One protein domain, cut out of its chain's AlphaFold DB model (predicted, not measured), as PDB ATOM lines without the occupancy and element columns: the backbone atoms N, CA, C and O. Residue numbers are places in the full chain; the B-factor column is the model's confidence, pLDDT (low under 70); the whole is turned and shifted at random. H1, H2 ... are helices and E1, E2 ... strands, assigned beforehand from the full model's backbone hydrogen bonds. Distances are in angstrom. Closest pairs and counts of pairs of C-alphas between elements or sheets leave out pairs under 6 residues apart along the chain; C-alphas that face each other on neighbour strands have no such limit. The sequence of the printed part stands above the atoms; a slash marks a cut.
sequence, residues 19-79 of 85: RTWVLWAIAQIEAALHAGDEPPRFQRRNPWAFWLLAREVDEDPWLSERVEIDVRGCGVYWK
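Overview. This is residues 19 to 79 of the 85 residues of an uncharacterized protein of Bryobacteraceae bacterium (UniProt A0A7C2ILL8). Two helices, H1 and H2, meet at a steep angle, the first half of H1 packing on H2, while H2 also packs on strand E1 of a small two-stranded hairpin. The short H3 makes the turn from H2 to the hairpin. The printed part has 61 residues, in order H1, H2, H3, E1, E2, mostly helix, with an antiparallel sheet E1 - E2. It is compact, radius of gyration of the C-alphas 10.2 A, spanning 26 by 22 by 21 A.

Along the chain. H1, residues 19 to 35, begins at C-alpha (-127.011, 487.261, -22.456) and is 24.4 A long. H2, 47 to 59, is 18.3 A; H3 is 61 to 64, E1 67 to 70. E2, 75 to 78, ends at (-119.386, 477.969, -41.042).

Arrangement. H1 touches H2 with residues 19 to 26 alone, at a steep tilt of 57 degrees, the same way; the closest C-alphas, Val 22 and Leu 53, are 5.4 A apart. The closest C-alphas of H2 and E1, Ala 54 and Ile 69, are 5.4 A apart. In hairpin E1 and E2, N 68 and O 77 are within hydrogen-bond range, 2.8 A. Every O i to N i+4 pair is within range in H1 and H2; H3 is too short for one.

Size, cuts and confidence. The printed part has no cut. The link H1 to H2 is long. No printed residue is under pLDDT 70.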
ATOM      1  N   ARG A  19    -127.697 486.175 -21.752       81.88
ATOM      2  CA  ARG A  19    -127.011 487.261 -22.456       81.88
ATOM      3  C   ARG A  19    -125.494 487.210 -22.298       81.88
ATOM      4  O   ARG A  19    -124.793 487.320 -23.300       81.88
ATOM      5  N   THR A  20    -124.976 487.009 -21.086       84.81
ATOM      6  CA  THR A  20    -123.530 486.872 -20.856       84.81
ATOM      7  C   THR A  20    -122.967 485.683 -21.623       84.81
ATOM      8  O   THR A  20    -121.896 485.787 -22.219       84.81
ATOM      9  N   TRP A  21    -123.713 484.578 -21.685       87.38
ATOM     10  CA  TRP A  21    -123.316 483.433 -22.498       87.38
ATOM     11  C   TRP A  21    -123.274 483.757 -23.996       87.38
ATOM     12  O   TRP A  21    -122.324 483.367 -24.664       87.38
ATOM     13  N   VAL A  22    -124.267 484.483 -24.523       89.00
ATOM     14  CA  VAL A  22    -124.310 484.854 -25.948       89.00
ATOM     15  C   VAL A  22    -123.127 485.746 -26.326       89.00
ATOM     16  O   VAL A  22    -122.458 485.458 -27.312       89.00
ATOM     17  N   LEU A  23    -122.813 486.770 -25.527       88.44
ATOM     18  CA  LEU A  23    -121.667 487.653 -25.792       88.44
ATOM     19  C   LEU A  23    -120.341 486.883 -25.805       88.44
ATOM     20  O   LEU A  23    -119.509 487.083 -26.688       88.44
ATOM     21  N   TRP A  24    -120.160 485.966 -24.853       89.06
ATOM     22  CA  TRP A  24    -118.995 485.087 -24.830       89.06
ATOM     23  C   TRP A  24    -118.955 484.156 -26.052       89.06
ATOM     24  O   TRP A  24    -117.911 484.011 -26.688       89.06
ATOM     25  N   ALA A  25    -120.092 483.563 -26.425       89.56
ATOM     26  CA  ALA A  25    -120.190 482.680 -27.582       89.56
ATOM     27  C   ALA A  25    -119.847 483.410 -28.890       89.56
ATOM     28  O   ALA A  25    -119.128 482.852 -29.718       89.56
ATOM     29  N   ILE A  26    -120.295 484.659 -29.055       91.19
ATOM     30  CA  ILE A  26    -119.937 485.510 -30.199       91.19
ATOM     31  C   ILE A  26    -118.426 485.737 -30.238       91.19
ATOM     32  O   ILE A  26    -117.810 485.441 -31.256       91.19
ATOM     33  N   ALA A  27    -117.805 486.143 -29.128       89.62
ATOM     34  CA  ALA A  27    -116.358 486.364 -29.082       89.62
ATOM     35  C   ALA A  27    -115.557 485.101 -29.466       89.62
ATOM     36  O   ALA A  27    -114.560 485.178 -30.187       89.62
ATOM     37  N   GLN A  28    -116.016 483.917 -29.042       88.88
ATOM     38  CA  GLN A  28    -115.399 482.640 -29.424       88.88
ATOM     39  C   GLN A  28    -115.577 482.326 -30.915       88.88
ATOM     40  O   GLN A  28    -114.658 481.806 -31.552       88.88
ATOM     41  N   ILE A  29    -116.746 482.641 -31.476       90.00
ATOM     42  CA  ILE A  29    -117.033 482.506 -32.908       90.00
ATOM     43  C   ILE A  29    -116.123 483.430 -33.718       90.00
ATOM     44  O   ILE A  29    -115.481 482.973 -34.662       90.00
ATOM     45  N   GLU A  30    -116.021 484.700 -33.331       89.44
ATOM     46  CA  GLU A  30    -115.156 485.688 -33.975       89.44
ATOM     47  C   GLU A  30    -113.690 485.260 -33.923       89.44
ATOM     48  O   GLU A  30    -113.014 485.239 -34.953       89.44
ATOM     49  N   ALA A  31    -113.203 484.846 -32.753       87.25
ATOM     50  CA  ALA A  31    -111.831 484.380 -32.586       87.25
ATOM     51  C   ALA A  31    -111.527 483.161 -33.472       87.25
ATOM     52  O   ALA A  31    -110.475 483.113 -34.114       87.25
ATOM     53  N   ALA A  32    -112.448 482.193 -33.547       88.50
ATOM     54  CA  ALA A  32    -112.300 481.022 -34.406       88.50
ATOM     55  C   ALA A  32    -112.320 481.397 -35.899       88.50
ATOM     56  O   ALA A  32    -111.489 480.907 -36.665       88.50
ATOM     57  N   LEU A  33    -113.200 482.319 -36.309       88.06
ATOM     58  CA  LEU A  33    -113.241 482.843 -37.678       88.06
ATOM     59  C   LEU A  33    -111.946 483.567 -38.059       88.06
ATOM     60  O   LEU A  33    -111.427 483.351 -39.155       88.06
ATOM     61  N   HIS A  34    -111.414 484.406 -37.169       86.06
ATOM     62  CA  HIS A  34    -110.160 485.127 -37.392       86.06
ATOM     63  C   HIS A  34    -108.948 484.193 -37.456       86.06
ATOM     64  O   HIS A  34    -108.039 484.433 -38.250       86.06
ATOM     65  N   ALA A  35    -108.945 483.122 -36.660       86.00
ATOM     66  CA  ALA A  35    -107.912 482.090 -36.707       86.00
ATOM     67  C   ALA A  35    -108.028 481.173 -37.941       86.00
ATOM     68  O   ALA A  35    -107.065 480.487 -38.278       86.00
ATOM     69  N   GLY A  36    -109.181 481.158 -38.620       85.56
ATOM     70  CA  GLY A  36    -109.478 480.180 -39.670       85.56
ATOM     71  C   GLY A  36    -109.667 478.757 -39.128       85.56
ATOM     72  O   GLY A  36    -109.463 477.794 -39.867       85.56
ATOM     73  N   ASP A  37    -110.032 478.637 -37.849       86.88
ATOM     74  CA  ASP A  37    -110.260 477.374 -37.143       86.88
ATOM     75  C   ASP A  37    -111.671 476.810 -37.430       86.88
ATOM     76  O   ASP A  37    -112.514 477.429 -38.083       86.88
ATOM     77  N   GLU A  38    -111.945 475.599 -36.942       85.19
ATOM     78  CA  GLU A  38    -113.282 474.989 -36.956       85.19
ATOM     79  C   GLU A  38    -114.293 475.764 -36.081       85.19
ATOM     80  O   GLU A  38    -113.889 476.457 -35.142       85.19
ATOM     81  N   PRO A  39    -115.614 475.647 -36.346       87.38
ATOM     82  CA  PRO A  39    -116.618 476.326 -35.536       87.38
ATOM     83  C   PRO A  39    -116.578 475.867 -34.079       87.38
ATOM     84  O   PRO A  39    -116.467 474.661 -33.818       87.38
ATOM     85  N   PRO A  40    -116.682 476.807 -33.118       86.62
ATOM     86  CA  PRO A  40    -116.660 476.461 -31.710       86.62
ATOM     87  C   PRO A  40    -117.858 475.575 -31.375       86.62
ATOM     88  O   PRO A  40    -118.974 475.767 -31.862       86.62
ATOM     89  N   ARG A  41    -117.614 474.583 -30.520       86.06
ATOM     90  CA  ARG A  41    -118.655 473.711 -29.975       86.06
ATOM     91  C   ARG A  41    -118.930 474.126 -28.542       86.06
ATOM     92  O   ARG A  41    -118.003 474.200 -27.738       86.06
ATOM     93  N   PHE A  42    -120.196 474.359 -28.233       85.25
ATOM     94  CA  PHE A  42    -120.637 474.723 -26.892       85.25
ATOM     95  C   PHE A  42    -121.242 473.512 -26.179       85.25
ATOM     96  O   PHE A  42    -121.805 472.624 -26.827       85.25
ATOM     97  N   GLN A  43    -121.115 473.451 -24.853       82.56
ATOM     98  CA  GLN A  43    -121.688 472.359 -24.063       82.56
ATOM     99  C   GLN A  43    -123.165 472.605 -23.761       82.56
ATOM    100  O   GLN A  43    -123.938 471.646 -23.659       82.56
ATOM    101  N   ARG A  44    -123.583 473.872 -23.625       79.81
ATOM    102  CA  ARG A  44    -124.991 474.227 -23.420       79.81
ATOM    103  C   ARG A  44    -125.842 473.702 -24.575       79.81
ATOM    104  O   ARG A  44    -125.562 473.920 -25.744       79.81
ATOM    105  N   ARG A  45    -126.927 473.016 -24.214       81.88
ATOM    106  CA  ARG A  45    -127.941 472.476 -25.137       81.88
ATOM    107  C   ARG A  45    -129.294 473.154 -24.947       81.88
ATOM    108  O   ARG A  45    -130.332 472.509 -25.031       81.88
ATOM    109  N   ASN A  46    -129.278 474.436 -24.583       84.44
ATOM    110  CA  ASN A  46    -130.491 475.220 -24.381       84.44
ATOM    111  C   ASN A  46    -130.863 475.927 -25.694       84.44
ATOM    112  O   ASN A  46    -130.191 476.905 -26.035       84.44
ATOM    113  N   PRO A  47    -131.946 475.522 -26.386       86.44
ATOM    114  CA  PRO A  47    -132.344 476.132 -27.653       86.44
ATOM    115  C   PRO A  47    -132.591 477.637 -27.538       86.44
ATOM    116  O   PRO A  47    -132.344 478.375 -28.481       86.44
ATOM    117  N   TRP A  48    -133.034 478.127 -26.377       88.06
ATOM    118  CA  TRP A  48    -133.320 479.549 -26.189       88.06
ATOM    119  C   TRP A  48    -132.050 480.412 -26.218       88.06
ATOM    120  O   TRP A  48    -132.046 481.498 -26.790       88.06
ATOM    121  N   ALA A  49    -130.943 479.899 -25.673       86.44
ATOM    122  CA  ALA A  49    -129.645 480.568 -25.744       86.44
ATOM    123  C   ALA A  49    -129.109 480.602 -27.184       86.44
ATOM    124  O   ALA A  49    -128.582 481.619 -27.623       86.44
ATOM    125  N   PHE A  50    -129.313 479.521 -27.944       90.06
ATOM    126  CA  PHE A  50    -128.951 479.477 -29.362       90.06
ATOM    127  C   PHE A  50    -129.859 480.340 -30.232       90.06
ATOM    128  O   PHE A  50    -129.393 480.878 -31.226       90.06
ATOM    129  N   TRP A  51    -131.129 480.505 -29.868       91.88
ATOM    130  CA  TRP A  51    -132.030 481.425 -30.556       91.88
ATOM    131  C   TRP A  51    -131.571 482.878 -30.393       91.88
ATOM    132  O   TRP A  51    -131.508 483.608 -31.378       91.88
ATOM    133  N   LEU A  52    -131.182 483.275 -29.176       90.75
ATOM    134  CA  LEU A  52    -130.577 484.589 -28.943       90.75
ATOM    135  C   LEU A  52    -129.256 484.753 -29.699       90.75
ATOM    136  O   LEU A  52    -129.049 485.777 -30.335       90.75
ATOM    137  N   LEU A  53    -128.390 483.737 -29.678       91.12
ATOM    138  CA  LEU A  53    -127.134 483.755 -30.429       91.12
ATOM    139  C   LEU A  53    -127.370 483.892 -31.938       91.12
ATOM    140  O   LEU A  53    -126.698 484.680 -32.589       91.12
ATOM    141  N   ALA A  54    -128.332 483.148 -32.487       92.38
ATOM    142  CA  ALA A  54    -128.706 483.231 -33.895       92.38
ATOM    143  C   ALA A  54    -129.191 484.632 -34.261       92.38
ATOM    144  O   ALA A  54    -128.818 485.140 -35.311       92.38
ATOM    145  N   ARG A  55    -129.980 485.257 -33.383       93.06
ATOM    146  CA  ARG A  55    -130.448 486.628 -33.569       93.06
ATOM    147  C   ARG A  55    -129.286 487.625 -33.592       93.06
ATOM    148  O   ARG A  55    -129.201 488.393 -34.535       93.06
ATOM    149  N   GLU A  56    -128.386 487.590 -32.612       92.00
ATOM    150  CA  GLU A  56    -127.230 488.504 -32.577       92.00
ATOM    151  C   GLU A  56    -126.305 488.304 -33.791       92.00
ATOM    152  O   GLU A  56    -125.820 489.267 -34.375       92.00
ATOM    153  N   VAL A  57    -126.107 487.052 -34.220       91.19
ATOM    154  CA  VAL A  57    -125.354 486.724 -35.440       91.19
ATOM    155  C   VAL A  57    -126.037 487.264 -36.699       91.19
ATOM    156  O   VAL A  57    -125.335 487.651 -37.625       91.19
ATOM    157  N   ASP A  58    -127.371 487.276 -36.756       90.00
ATOM    158  CA  ASP A  58    -128.144 487.807 -37.888       90.00
ATOM    159  C   ASP A  58    -128.159 489.348 -37.916       90.00
ATOM    160  O   ASP A  58    -128.165 489.945 -38.991       90.00
ATOM    161  N   GLU A  59    -128.105 489.995 -36.744       90.94
ATOM    162  CA  GLU A  59    -127.989 491.456 -36.619       90.94
ATOM    163  C   GLU A  59    -126.605 491.976 -37.073       90.94
ATOM    164  O   GLU A  59    -126.507 493.119 -37.526       90.94
ATOM    165  N   ASP A  60    -125.556 491.144 -37.033       88.25
ATOM    166  CA  ASP A  60    -124.225 491.470 -37.558       88.25
ATOM    167  C   ASP A  60    -124.040 490.984 -39.022       88.25
ATOM    168  O   ASP A  60    -124.019 489.779 -39.302       88.25
ATOM    169  N   PRO A  61    -123.852 491.889 -40.006       87.88
ATOM    170  CA  PRO A  61    -123.705 491.508 -41.414       87.88
ATOM    171  C   PRO A  61    -122.470 490.640 -41.698       87.88
ATOM    172  O   PRO A  61    -122.471 489.822 -42.617       87.88
ATOM    173  N   TRP A  62    -121.388 490.817 -40.939       89.25
ATOM    174  CA  TRP A  62    -120.150 490.078 -41.157       89.25
ATOM    175  C   TRP A  62    -120.273 488.640 -40.648       89.25
ATOM    176  O   TRP A  62    -119.869 487.713 -41.370       89.25
ATOM    177  N   LEU A  63    -120.865 488.452 -39.464       89.25
ATOM    178  CA  LEU A  63    -121.152 487.139 -38.883       89.25
ATOM    179  C   LEU A  63    -122.242 486.403 -39.662       89.25
ATOM    180  O   LEU A  63    -122.036 485.242 -40.020       89.25
ATOM    181  N   SER A  64    -123.355 487.061 -39.994       90.81
ATOM    182  CA  SER A  64    -124.479 486.440 -40.711       90.81
ATOM    183  C   SER A  64    -124.081 485.876 -42.079       90.81
ATOM    184  O   SER A  64    -124.618 484.855 -42.511       90.81
ATOM    185  N   GLU A  65    -123.093 486.458 -42.762       90.19
ATOM    186  CA  GLU A  65    -122.549 485.928 -44.020       90.19
ATOM    187  C   GLU A  65    -121.659 484.685 -43.847       90.19
ATOM    188  O   GLU A  65    -121.456 483.922 -44.799       90.19
ATOM    189  N   ARG A  66    -121.078 484.492 -42.659       89.81
ATOM    190  CA  ARG A  66    -120.001 483.517 -42.393       89.81
ATOM    191  C   ARG A  66    -120.426 482.386 -41.474       89.81
ATOM    192  O   ARG A  66    -119.821 481.317 -41.525       89.81
ATOM    193  N   VAL A  67    -121.461 482.594 -40.674       91.94
ATOM    194  CA  VAL A  67    -121.877 481.699 -39.598       91.94
ATOM    195  C   VAL A  67    -123.344 481.341 -39.760       91.94
ATOM    196  O   VAL A  67    -124.179 482.154 -40.151       91.94
ATOM    197  N   GLU A  68    -123.655 480.089 -39.473       91.25
ATOM    198  CA  GLU A  68    -125.004 479.562 -39.362       91.25
ATOM    199  C   GLU A  68    -125.164 478.924 -37.985       91.25
ATOM    200  O   GLU A  68    -124.327 478.131 -37.554       91.25
ATOM    201  N   ILE A  69    -126.238 479.289 -37.290       91.38
ATOM    202  CA  ILE A  69    -126.553 478.778 -35.959       91.38
ATOM    203  C   ILE A  69    -127.734 477.819 -36.083       91.38
ATOM    204  O   ILE A  69    -128.832 478.214 -36.474       91.38
ATOM    205  N   ASP A  70    -127.523 476.558 -35.718       91.19
ATOM    206  CA  ASP A  70    -128.602 475.589 -35.575       91.19
ATOM    207  C   ASP A  70    -129.173 475.672 -34.164       91.19
ATOM    208  O   ASP A  70    -128.625 475.138 -33.199       91.19
ATOM    209  N   VAL A  71    -130.314 476.339 -34.061       89.25
ATOM    210  CA  VAL A  71    -131.049 476.491 -32.806       89.25
ATOM    211  C   VAL A  71    -131.584 475.151 -32.292       89.25
ATOM    212  O   VAL A  71    -131.628 474.928 -31.083       89.25
ATOM    213  N   ARG A  72    -131.984 474.239 -33.188       85.56
ATOM    214  CA  ARG A  72    -132.581 472.949 -32.802       85.56
ATOM    215  C   ARG A  72    -131.514 471.949 -32.379       85.56
ATOM    216  O   ARG A  72    -131.686 471.275 -31.368       85.56
ATOM    217  N   GLY A  73    -130.425 471.871 -33.135       86.38
ATOM    218  CA  GLY A  73    -129.264 471.041 -32.823       86.38
ATOM    219  C   GLY A  73    -128.298 471.666 -31.821       86.38
ATOM    220  O   GLY A  73    -127.356 470.991 -31.416       86.38
ATOM    221  N   CYS A  74    -128.531 472.918 -31.400       87.25
ATOM    222  CA  CYS A  74    -127.636 473.684 -30.529       87.25
ATOM    223  C   CYS A  74    -126.191 473.669 -31.061       87.25
ATOM    224  O   CYS A  74    -125.251 473.298 -30.356       87.25
ATOM    225  N   GLY A  75    -126.029 474.025 -32.338       88.62
ATOM    226  CA  GLY A  75    -124.757 473.954 -33.055       88.62
ATOM    227  C   GLY A  75    -124.407 475.244 -33.786       88.62
ATOM    228  O   GLY A  75    -125.277 476.050 -34.106       88.62
ATOM    229  N   VAL A  76    -123.116 475.419 -34.068       89.88
ATOM    230  CA  VAL A  76    -122.580 476.510 -34.890       89.88
ATOM    231  C   VAL A  76    -121.842 475.920 -36.079       89.88
ATOM    232  O   VAL A  76    -121.088 474.956 -35.937       89.88
ATOM    233  N   TYR A  77    -122.050 476.508 -37.250       91.00
ATOM    234  CA  TYR A  77    -121.483 476.053 -38.510       91.00
ATOM    235  C   TYR A  77    -120.947 477.230 -39.316       91.00
ATOM    236  O   TYR A  77    -121.510 478.321 -39.310       91.00
ATOM    237  N   TRP A  78    -119.873 477.001 -40.066       91.00
ATOM    238  CA  TRP A  78    -119.386 477.969 -41.042       91.00
ATOM    239  C   TRP A  78    -120.192 477.877 -42.333       91.00
ATOM    240  O   TRP A  78    -120.253 476.820 -42.970       91.00
ATOM    241  N   LYS A  79    -120.764 479.003 -42.767       88.44
ATOM    242  CA  LYS A  79    -121.380 479.124 -44.088       88.44
ATOM    243  C   LYS A  79    -120.283 478.973 -45.133       88.44
ATOM    244  O   LYS A  79    -119.370 479.791 -45.251       88.44
TER     245      LYS A  79